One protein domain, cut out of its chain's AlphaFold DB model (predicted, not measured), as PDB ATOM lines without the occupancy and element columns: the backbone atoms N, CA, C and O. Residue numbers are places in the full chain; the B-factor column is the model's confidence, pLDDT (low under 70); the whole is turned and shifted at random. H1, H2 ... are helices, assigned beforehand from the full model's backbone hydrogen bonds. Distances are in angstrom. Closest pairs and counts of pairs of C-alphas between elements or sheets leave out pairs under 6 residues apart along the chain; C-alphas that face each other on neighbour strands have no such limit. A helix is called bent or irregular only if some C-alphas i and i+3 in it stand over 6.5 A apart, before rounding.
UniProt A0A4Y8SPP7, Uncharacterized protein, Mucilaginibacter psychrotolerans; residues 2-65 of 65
ATOM      1  N   GLU A   2     169.102 111.918 111.338       68.81
ATOM      2  CA  GLU A   2     169.836 111.887 112.615       68.81
ATOM      3  C   GLU A   2     170.559 113.195 112.979       68.81
ATOM      4  O   GLU A   2     170.494 113.641 114.120       68.81
ATOM      5  N   LEU A   3     171.208 113.859 112.014       74.06
ATOM      6  CA  LEU A   3     171.896 115.133 112.257       74.06
ATOM      7  C   LEU A   3     170.932 116.253 112.692       74.06
ATOM      8  O   LEU A   3     171.266 117.073 113.544       74.06
ATOM      9  N   VAL A   4     169.726 116.285 112.117       73.00
ATOM     10  CA  VAL A   4     168.698 117.279 112.454       73.00
ATOM     11  C   VAL A   4     168.168 117.023 113.860       73.00
ATOM     12  O   VAL A   4     168.091 117.963 114.645       73.00
ATOM     13  N   LEU A   5     167.887 115.764 114.207       71.75
ATOM     14  CA  LEU A   5     167.461 115.392 115.559       71.75
ATOM     15  C   LEU A   5     168.516 115.755 116.603       71.75
ATOM     16  O   LEU A   5     168.188 116.434 117.570       71.75
ATOM     17  N   LYS A   6     169.795 115.443 116.351       74.56
ATOM     18  CA  LYS A   6     170.902 115.847 117.233       74.56
ATOM     19  C   LYS A   6     170.967 117.361 117.440       74.56
ATOM     20  O   LYS A   6     171.205 117.822 118.555       74.56
ATOM     21  N   ASN A   7     170.740 118.147 116.389       78.31
ATOM     22  CA  ASN A   7     170.747 119.607 116.484       78.31
ATOM     23  C   ASN A   7     169.542 120.151 117.266       78.31
ATOM     24  O   ASN A   7     169.709 121.055 118.088       78.31
ATOM     25  N   VAL A   8     168.347 119.594 117.044       75.75
ATOM     26  CA  VAL A   8     167.129 119.938 117.795       75.75
ATOM     27  C   VAL A   8     167.319 119.604 119.273       75.75
ATOM     28  O   VAL A   8     167.131 120.461 120.135       75.75
ATOM     29  N   GLN A   9     167.789 118.400 119.573       73.00
ATOM     30  CA  GLN A   9     168.060 117.944 120.932       73.00
ATOM     31  C   GLN A   9     169.086 118.814 121.641       73.00
ATOM     32  O   GLN A   9     168.814 119.311 122.731       73.00
ATOM     33  N   LYS A  10     170.231 119.088 121.007       79.50
ATOM     34  CA  LYS A  10     171.277 119.940 121.589       79.50
ATOM     35  C   LYS A  10     170.756 121.329 121.968       79.50
ATOM     36  O   LYS A  10     171.217 121.905 122.950       79.50
ATOM     37  N   LYS A  11     169.810 121.870 121.197       81.38
ATOM     38  CA  LYS A  11     169.234 123.195 121.439       81.38
ATOM     39  C   LYS A  11     168.115 123.182 122.485       81.38
ATOM     40  O   LYS A  11     167.992 124.149 123.230       81.38
ATOM     41  N   HIS A  12     167.303 122.127 122.531       79.81
ATOM     42  CA  HIS A  12     166.032 122.140 123.260       79.81
ATOM     43  C   HIS A  12     165.983 121.211 124.481       79.81
ATOM     44  O   HIS A  12     165.255 121.531 125.418       79.81
ATOM     45  N   LEU A  13     166.779 120.136 124.542       79.25
ATOM     46  CA  LEU A  13     166.831 119.247 125.716       79.25
ATOM     47  C   LEU A  13     167.158 119.980 127.025       79.25
ATOM     48  O   LEU A  13     166.501 119.681 128.018       79.25
ATOM     49  N   PRO A  14     168.090 120.955 127.071       83.00
ATOM     50  CA  PRO A  14     168.359 121.682 128.311       83.00
ATOM     51  C   PRO A  14     167.129 122.435 128.831       83.00
ATOM     52  O   PRO A  14     166.833 122.395 130.019       83.00
ATOM     53  N   LEU A  15     166.369 123.075 127.935       82.44
ATOM     54  CA  LEU A  15     165.144 123.793 128.296       82.44
ATOM     55  C   LEU A  15     164.035 122.832 128.742       82.44
ATOM     56  O   LEU A  15     163.348 123.097 129.725       82.44
ATOM     57  N   ILE A  16     163.874 121.711 128.035       80.38
ATOM     58  CA  ILE A  16     162.896 120.670 128.373       80.38
ATOM     59  C   ILE A  16     163.220 120.057 129.741       80.38
ATOM     60  O   ILE A  16     162.312 119.858 130.543       80.38
ATOM     61  N   ALA A  17     164.499 119.834 130.048       81.06
ATOM     62  CA  ALA A  17     164.941 119.339 131.348       81.06
ATOM     63  C   ALA A  17     164.612 120.312 132.487       81.06
ATOM     64  O   ALA A  17     164.107 119.894 133.529       81.06
ATOM     65  N   GLU A  18     164.845 121.612 132.296       82.38
ATOM     66  CA  GLU A  18     164.495 122.632 133.294       82.38
ATOM     67  C   GLU A  18     162.973 122.767 133.491       82.38
ATOM     68  O   GLU A  18     162.488 122.881 134.622       82.38
ATOM     69  N   LEU A  19     162.191 122.670 132.413       82.31
ATOM     70  CA  LEU A  19     160.728 122.643 132.488       82.31
ATOM     71  C   LEU A  19     160.215 121.392 133.206       82.31
ATOM     72  O   LEU A  19     159.350 121.500 134.071       82.31
ATOM     73  N   ALA A  20     160.769 120.219 132.905       83.38
ATOM     74  CA  ALA A  20     160.385 118.968 133.550       83.38
ATOM     75  C   ALA A  20     160.667 118.995 135.058       83.38
ATOM     76  O   ALA A  20     159.802 118.613 135.845       83.38
ATOM     77  N   LYS A  21     161.814 119.550 135.480       83.19
ATOM     78  CA  LYS A  21     162.112 119.799 136.902       83.19
ATOM     79  C   LYS A  21     161.076 120.719 137.545       83.19
ATOM     80  O   LYS A  21     160.582 120.420 138.630       83.19
ATOM     81  N   THR A  22     160.728 121.813 136.867       85.31
ATOM     82  CA  THR A  22     159.732 122.786 137.351       85.31
ATOM     83  C   THR A  22     158.358 122.139 137.526       85.31
ATOM     84  O   THR A  22     157.660 122.398 138.506       85.31
ATOM     85  N   LEU A  23     157.988 121.262 136.596       84.31
ATOM     86  CA  LEU A  23     156.697 120.581 136.566       84.31
ATOM     87  C   LEU A  23     156.685 119.249 137.335       84.31
ATOM     88  O   LEU A  23     155.635 118.616 137.411       84.31
ATOM     89  N   LYS A  24     157.815 118.837 137.930       83.75
ATOM     90  CA  LYS A  24     158.002 117.544 138.619       83.75
ATOM     91  C   LYS A  24     157.624 116.337 137.750       83.75
ATOM     92  O   LYS A  24     156.998 115.393 138.226       83.75
ATOM     93  N   ILE A  25     157.995 116.389 136.475       82.31
ATOM     94  CA  ILE A  25     157.785 115.310 135.507       82.31
ATOM     95  C   ILE A  25     159.086 114.516 135.387       82.31
ATOM     96  O   ILE A  25     160.158 115.102 135.217       82.31
ATOM     97  N   GLU A  26     158.998 113.192 135.464       72.88
ATOM     98  CA  GLU A  26     160.129 112.312 135.172       72.88
ATOM     99  C   GLU A  26     160.338 112.235 133.658       72.88
ATOM    100  O   GLU A  26     159.414 111.936 132.901       72.88
ATOM    101  N   LEU A  27     161.557 112.538 133.214       67.88
ATOM    102  CA  LEU A  27     161.957 112.354 131.824       67.88
ATOM    103  C   LEU A  27     162.469 110.922 131.651       67.88
ATOM    104  O   LEU A  27     163.357 110.496 132.389       67.88
ATOM    105  N   SER A  28     161.919 110.199 130.678       65.62
ATOM    106  CA  SER A  28     162.442 108.908 130.227       65.62
ATOM    107  C   SER A  28     163.833 109.063 129.603       65.62
ATOM    108  O   SER A  28     164.226 110.152 129.170       65.62
ATOM    109  N   GLU A  29     164.612 107.976 129.581       61.41
ATOM    110  CA  GLU A  29     165.971 108.025 129.043       61.41
ATOM    111  C   GLU A  29     165.988 108.381 127.541       61.41
ATOM    112  O   GLU A  29     165.196 107.839 126.768       61.41
ATOM    113  N   PRO A  30     166.943 109.217 127.083       58.78
ATOM    114  CA  PRO A  30     166.979 109.720 125.704       58.78
ATOM    115  C   PRO A  30     167.094 108.640 124.612       58.78
ATOM    116  O   PRO A  30     166.822 108.907 123.445       58.78
ATOM    117  N   ALA A  31     167.547 107.432 124.959       58.47
ATOM    118  CA  ALA A  31     167.895 106.399 123.986       58.47
ATOM    119  C   ALA A  31     166.679 105.714 123.332       58.47
ATOM    120  O   ALA A  31     166.789 105.245 122.194       58.47
ATOM    121  N   GLU A  32     165.533 105.638 124.017       55.41
ATOM    122  CA  GLU A  32     164.295 105.089 123.433       55.41
ATOM    123  C   GLU A  32     163.600 106.104 122.516       55.41
ATOM    124  O   GLU A  32     163.094 105.753 121.445       55.41
ATOM    125  N   ASP A  33     163.683 107.377 122.887       61.50
ATOM    126  CA  ASP A  33     163.096 108.519 122.193       61.50
ATOM    127  C   ASP A  33     163.677 108.721 120.780       61.50
ATOM    128  O   ASP A  33     162.937 108.952 119.820       61.50
ATOM    129  N   ASP A  34     164.991 108.553 120.604       67.38
ATOM    130  CA  ASP A  34     165.675 108.751 119.317       67.38
ATOM    131  C   ASP A  34     165.122 107.861 118.199       67.38
ATOM    132  O   ASP A  34     164.902 108.315 117.071       67.38
ATOM    133  N   LYS A  35     164.874 106.584 118.507       73.12
ATOM    134  CA  LYS A  35     164.346 105.621 117.533       73.12
ATOM    135  C   LYS A  35     162.899 105.929 117.182       73.12
ATOM    136  O   LYS A  35     162.534 105.836 116.010       73.12
ATOM    137  N   TYR A  36     162.101 106.312 118.174       78.50
ATOM    138  CA  TYR A  36     160.710 106.696 117.970       78.50
ATOM    139  C   TYR A  36     160.602 107.932 117.065       78.50
ATOM    140  O   TYR A  36     159.899 107.895 116.053       78.50
ATOM    141  N   TYR A  37     161.362 108.995 117.350       76.69
ATOM    142  CA  TYR A  37     161.343 110.209 116.531       76.69
ATOM    143  C   TYR A  37     161.872 109.972 115.112       76.69
ATOM    144  O   TYR A  37     161.314 110.510 114.155       76.69
ATOM    145  N   LEU A  38     162.908 109.142 114.948       79.56
ATOM    146  CA  LEU A  38     163.395 108.743 113.624       79.56
ATOM    147  C   LEU A  38     162.326 107.987 112.828       79.56
ATOM    148  O   LEU A  38     162.117 108.295 111.654       79.56
ATOM    149  N   ALA A  39     161.628 107.040 113.457       82.44
ATOM    150  CA  ALA A  39     160.562 106.279 112.812       82.44
ATOM    151  C   ALA A  39     159.390 107.182 112.391       82.44
ATOM    152  O   ALA A  39     158.962 107.122 111.238       82.44
ATOM    153  N   ALA A  40     158.942 108.075 113.279       81.69
ATOM    154  CA  ALA A  40     157.874 109.032 112.991       81.69
ATOM    155  C   ALA A  40     158.248 109.999 111.851       81.69
ATOM    156  O   ALA A  40     157.421 110.314 110.995       81.69
ATOM    157  N   MET A  41     159.509 110.444 111.789       79.06
ATOM    158  CA  MET A  41     160.002 111.278 110.686       79.06
ATOM    159  C   MET A  41     160.028 110.529 109.348       79.06
ATOM    160  O   MET A  41     159.659 111.102 108.322       79.06
ATOM    161  N   GLU A  42     160.441 109.260 109.334       82.88
ATOM    162  CA  GLU A  42     160.427 108.435 108.118       82.88
ATOM    163  C   GLU A  42     159.002 108.100 107.653       82.88
ATOM    164  O   GLU A  42     158.740 108.048 106.449       82.88
ATOM    165  N   GLU A  43     158.061 107.916 108.578       82.56
ATOM    166  CA  GLU A  43     156.639 107.757 108.265       82.56
ATOM    167  C   GLU A  43     156.038 109.043 107.684       82.56
ATOM    168  O   GLU A  43     155.405 109.017 106.625       82.56
ATOM    169  N   GLY A  44     156.329 110.192 108.301       78.81
ATOM    170  CA  GLY A  44     155.940 111.503 107.785       78.81
ATOM    171  C   GLY A  44     156.500 111.775 106.386       78.81
ATOM    172  O   GLY A  44     155.810 112.350 105.551       78.81
ATOM    173  N   ARG A  45     157.707 111.284 106.076       76.44
ATOM    174  CA  ARG A  45     158.316 111.406 104.739       76.44
ATOM    175  C   ARG A  45     157.565 110.625 103.655       76.44
ATOM    176  O   ARG A  45     157.648 110.983 102.481       76.44
ATOM    177  N   LYS A  46     156.880 109.540 104.025       78.19
ATOM    178  CA  LYS A  46     156.050 108.738 103.108       78.19
ATOM    179  C   LYS A  46     154.667 109.350 102.905       78.19
ATOM    180  O   LYS A  46     154.000 109.021 101.927       78.19
ATOM    181  N   SER A  47     154.250 110.228 103.811       78.12
ATOM    182  CA  SER A  47     152.982 110.930 103.705       78.12
ATOM    183  C   SER A  47     153.131 112.140 102.779       78.12
ATOM    184  O   SER A  47     154.088 112.909 102.911       78.12
ATOM    185  N   PRO A  48     152.221 112.332 101.812       72.62
ATOM    186  CA  PRO A  48     152.237 113.536 101.001       72.62
ATOM    187  C   PRO A  48     152.013 114.758 101.904       72.62
ATOM    188  O   PRO A  48     151.037 114.817 102.643       72.62
ATOM    189  N   LEU A  49     152.933 115.726 101.829       77.50
ATOM    190  CA  LEU A  49     152.902 116.987 102.593       77.50
ATOM    191  C   LEU A  49     151.623 117.804 102.381       77.50
ATOM    192  O   LEU A  49     151.253 118.591 103.242       77.50
ATOM    193  N   LEU A  50     151.003 117.636 101.216       79.12
ATOM    194  CA  LEU A  50     149.773 118.293 100.809       79.12
ATOM    195  C   LEU A  50     148.828 117.223 100.278       79.12
ATOM    196  O   LEU A  50     149.251 116.334  99.524       79.12
ATOM    197  N   ASN A  51     147.554 117.326 100.628       84.94
ATOM    198  CA  ASN A  51     146.525 116.545  99.955       84.94
ATOM    199  C   ASN A  51     146.338 117.037  98.501       84.94
ATOM    200  O   ASN A  51     146.886 118.062  98.094       84.94
ATOM    201  N   GLU A  52     145.596 116.289  97.680       84.38
ATOM    202  CA  GLU A  52     145.443 116.613  96.251       84.38
ATOM    203  C   GLU A  52     144.857 118.012  96.003       84.38
ATOM    204  O   GLU A  52     145.300 118.702  95.086       84.38
ATOM    205  N   GLN A  53     143.929 118.471  96.848       87.12
ATOM    206  CA  GLN A  53     143.347 119.807  96.726       87.12
ATOM    207  C   GLN A  53     144.383 120.895  97.040       87.12
ATOM    208  O   GLN A  53     144.584 121.811  96.247       87.12
ATOM    209  N   GLU A  54     145.117 120.745  98.141       87.88
ATOM    210  CA  GLU A  54     146.172 121.679  98.542       87.88
ATOM    211  C   GLU A  54     147.316 121.742  97.516       87.88
ATOM    212  O   GLU A  54     147.902 122.805  97.295       87.88
ATOM    213  N   LYS A  55     147.628 120.624  96.842       85.75
ATOM    214  CA  LYS A  55     148.591 120.609  95.730       85.75
ATOM    215  C   LYS A  55     148.102 121.447  94.553       85.75
ATOM    216  O   LYS A  55     148.894 122.196  93.979       85.75
ATOM    217  N   LEU A  56     146.833 121.310  94.172       89.19
ATOM    218  CA  LEU A  56     146.245 122.076  93.071       89.19
ATOM    219  C   LEU A  56     146.238 123.572  93.391       89.19
ATOM    220  O   LEU A  56     146.676 124.373  92.560       89.19
ATOM    221  N   ASP A  57     145.839 123.929  94.611       89.75
ATOM    222  CA  ASP A  57     145.832 125.310  95.095       89.75
ATOM    223  C   ASP A  57     147.252 125.897  95.083       89.75
ATOM    224  O   ASP A  57     147.483 126.980  94.535       89.75
ATOM    225  N   PHE A  58     148.246 125.146  95.564       86.81
ATOM    226  CA  PHE A  58     149.649 125.554  95.513       86.81
ATOM    227  C   PHE A  58     150.154 125.760  94.076       86.81
ATOM    228  O   PHE A  58     150.732 126.805  93.771       86.81
ATOM    229  N   ILE A  59     149.899 124.815  93.164       88.62
ATOM    230  CA  ILE A  59     150.305 124.931  91.751       88.62
ATOM    231  C   ILE A  59     149.638 126.142  91.089       88.62
ATOM    232  O   ILE A  59     150.284 126.832  90.297       88.62
ATOM    233  N   SER A  60     148.375 126.427  91.414       90.31
ATOM    234  CA  SER A  60     147.684 127.615  90.908       90.31
ATOM    235  C   SER A  60     148.354 128.908  91.387       90.31
ATOM    236  O   SER A  60     148.615 129.791  90.570       90.31
ATOM    237  N   SER A  61     148.764 128.973  92.660       89.25
ATOM    238  CA  SER A  61     149.441 130.144  93.235       89.25
ATOM    239  C   SER A  61     150.788 130.450  92.570       89.25
ATOM    240  O   SER A  61     151.172 131.613  92.452       89.25
ATOM    241  N   LEU A  62     151.492 129.419  92.086       87.19
ATOM    242  CA  LEU A  62     152.761 129.567  91.368       87.19
ATOM    243  C   LEU A  62     152.579 130.070  89.931       87.19
ATOM    244  O   LEU A  62     153.472 130.732  89.411       87.19
ATOM    245  N   LYS A  63     151.449 129.750  89.288       86.38
ATOM    246  CA  LYS A  63     151.129 130.183  87.917       86.38
ATOM    247  C   LYS A  63     150.564 131.599  87.850       86.38
ATOM    248  O   LYS A  63     150.591 132.206  86.788       86.38
ATOM    249  N   SER A  64     150.043 132.115  88.961       68.88
ATOM    250  CA  SER A  64     149.519 133.481  89.068       68.88
ATOM    251  C   SER A  64     150.601 134.542  89.333       68.88
ATOM    252  O   SER A  64     150.258 135.654  89.736       68.88
ATOM    253  N   LYS A  65     151.883 134.218  89.120       53.47
ATOM    254  CA  LYS A  65     153.016 135.152  89.183       53.47
ATOM    255  C   LYS A  65     153.580 135.463  87.806       53.47
ATOM    256  O   LYS A  65     153.709 134.518  87.001       53.47
TER     257      LYS A  65
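This is residues 2 to 65 of the 65 residues of an uncharacterized protein of Mucilaginibacter psychrotolerans (UniProt A0A4Y8SPP7). Three helices are strung out along an extended chain and scarcely meet: the bent helix H1, the link after it and the first part of H2 make a loose open loop, which comes near closing where Glu 2 of H1 nears Leu 38 of H2. Past that place residues 42 to 49 stick out from the loop, and H3 follows at the far end, away from the other helices. The printed part has 64 residues with three named helices, in the order H1, H2, H3, and no named strand; its class is all helix. It is extended, with a radius of gyration of the C-alphas of 18.3 A, and has the outline of a rod, spanning 51 by 23 by 21 A.

Begin at Glu 2 with H1, residues 2 to 23, which by its hydrogen bonds was assigned as one helix but is bent: C-alphas 11 and 14 are 7.1 A apart. Its arms are H1a, residues 2 to 11, and H1b, residues 14 to 23, and their lines stand at a steep tilt of 57 degrees. A short link of 6 residues leads to H2, residues 30 to 46. Look at Glu 2 and Leu 38, whose C-alphas, 7.2 A apart, are the closest of H1a and H2. These two are close but not clearly touching, and they run opposite ways at a steep tilt of 55 degrees. H1b is apart from H2. A tight link of 5 residues leads on to H3, residues 52 to 63, which is apart from H1a, H1b and H2. Along the backbone, each O i to N i+4 pair is within hydrogen-bond range in H1a, H1b and H3, and 12 of 13 are in H2.

Find C-alpha 2 at (169.836, 111.887, 112.615); from there H1a runs 14.4 A to C-alpha 11. H1b runs 14.3 A from C-alpha 14 to C-alpha 23. Find C-alpha 30 at (166.979, 109.720, 125.704), where H2 begins its 25.1 A to C-alpha 46. H3 runs 16.9 A from C-alpha 52 and ends at C-alpha 63, at (151.129, 130.183, 87.917).

The two C-alphas farthest apart are those of Lys 24 and Ser 64, at 52.7 A. Look for the stretches that stand free: residues 18 to 24, of which 18 to 23 belong to H1; 42 to 49, of which 42 to 46 belong to H2; and 51 to 57 and 59 to 65, of which 52 to 57 and 59 to 63 belong to H3. The printed part has no cut, and neither link is long. In the B-factor column the mean pLDDT of the printed part is 78.0, and the model's confidence is under 70 at residue 2, residues 27 to 34 and residues 64 to 65.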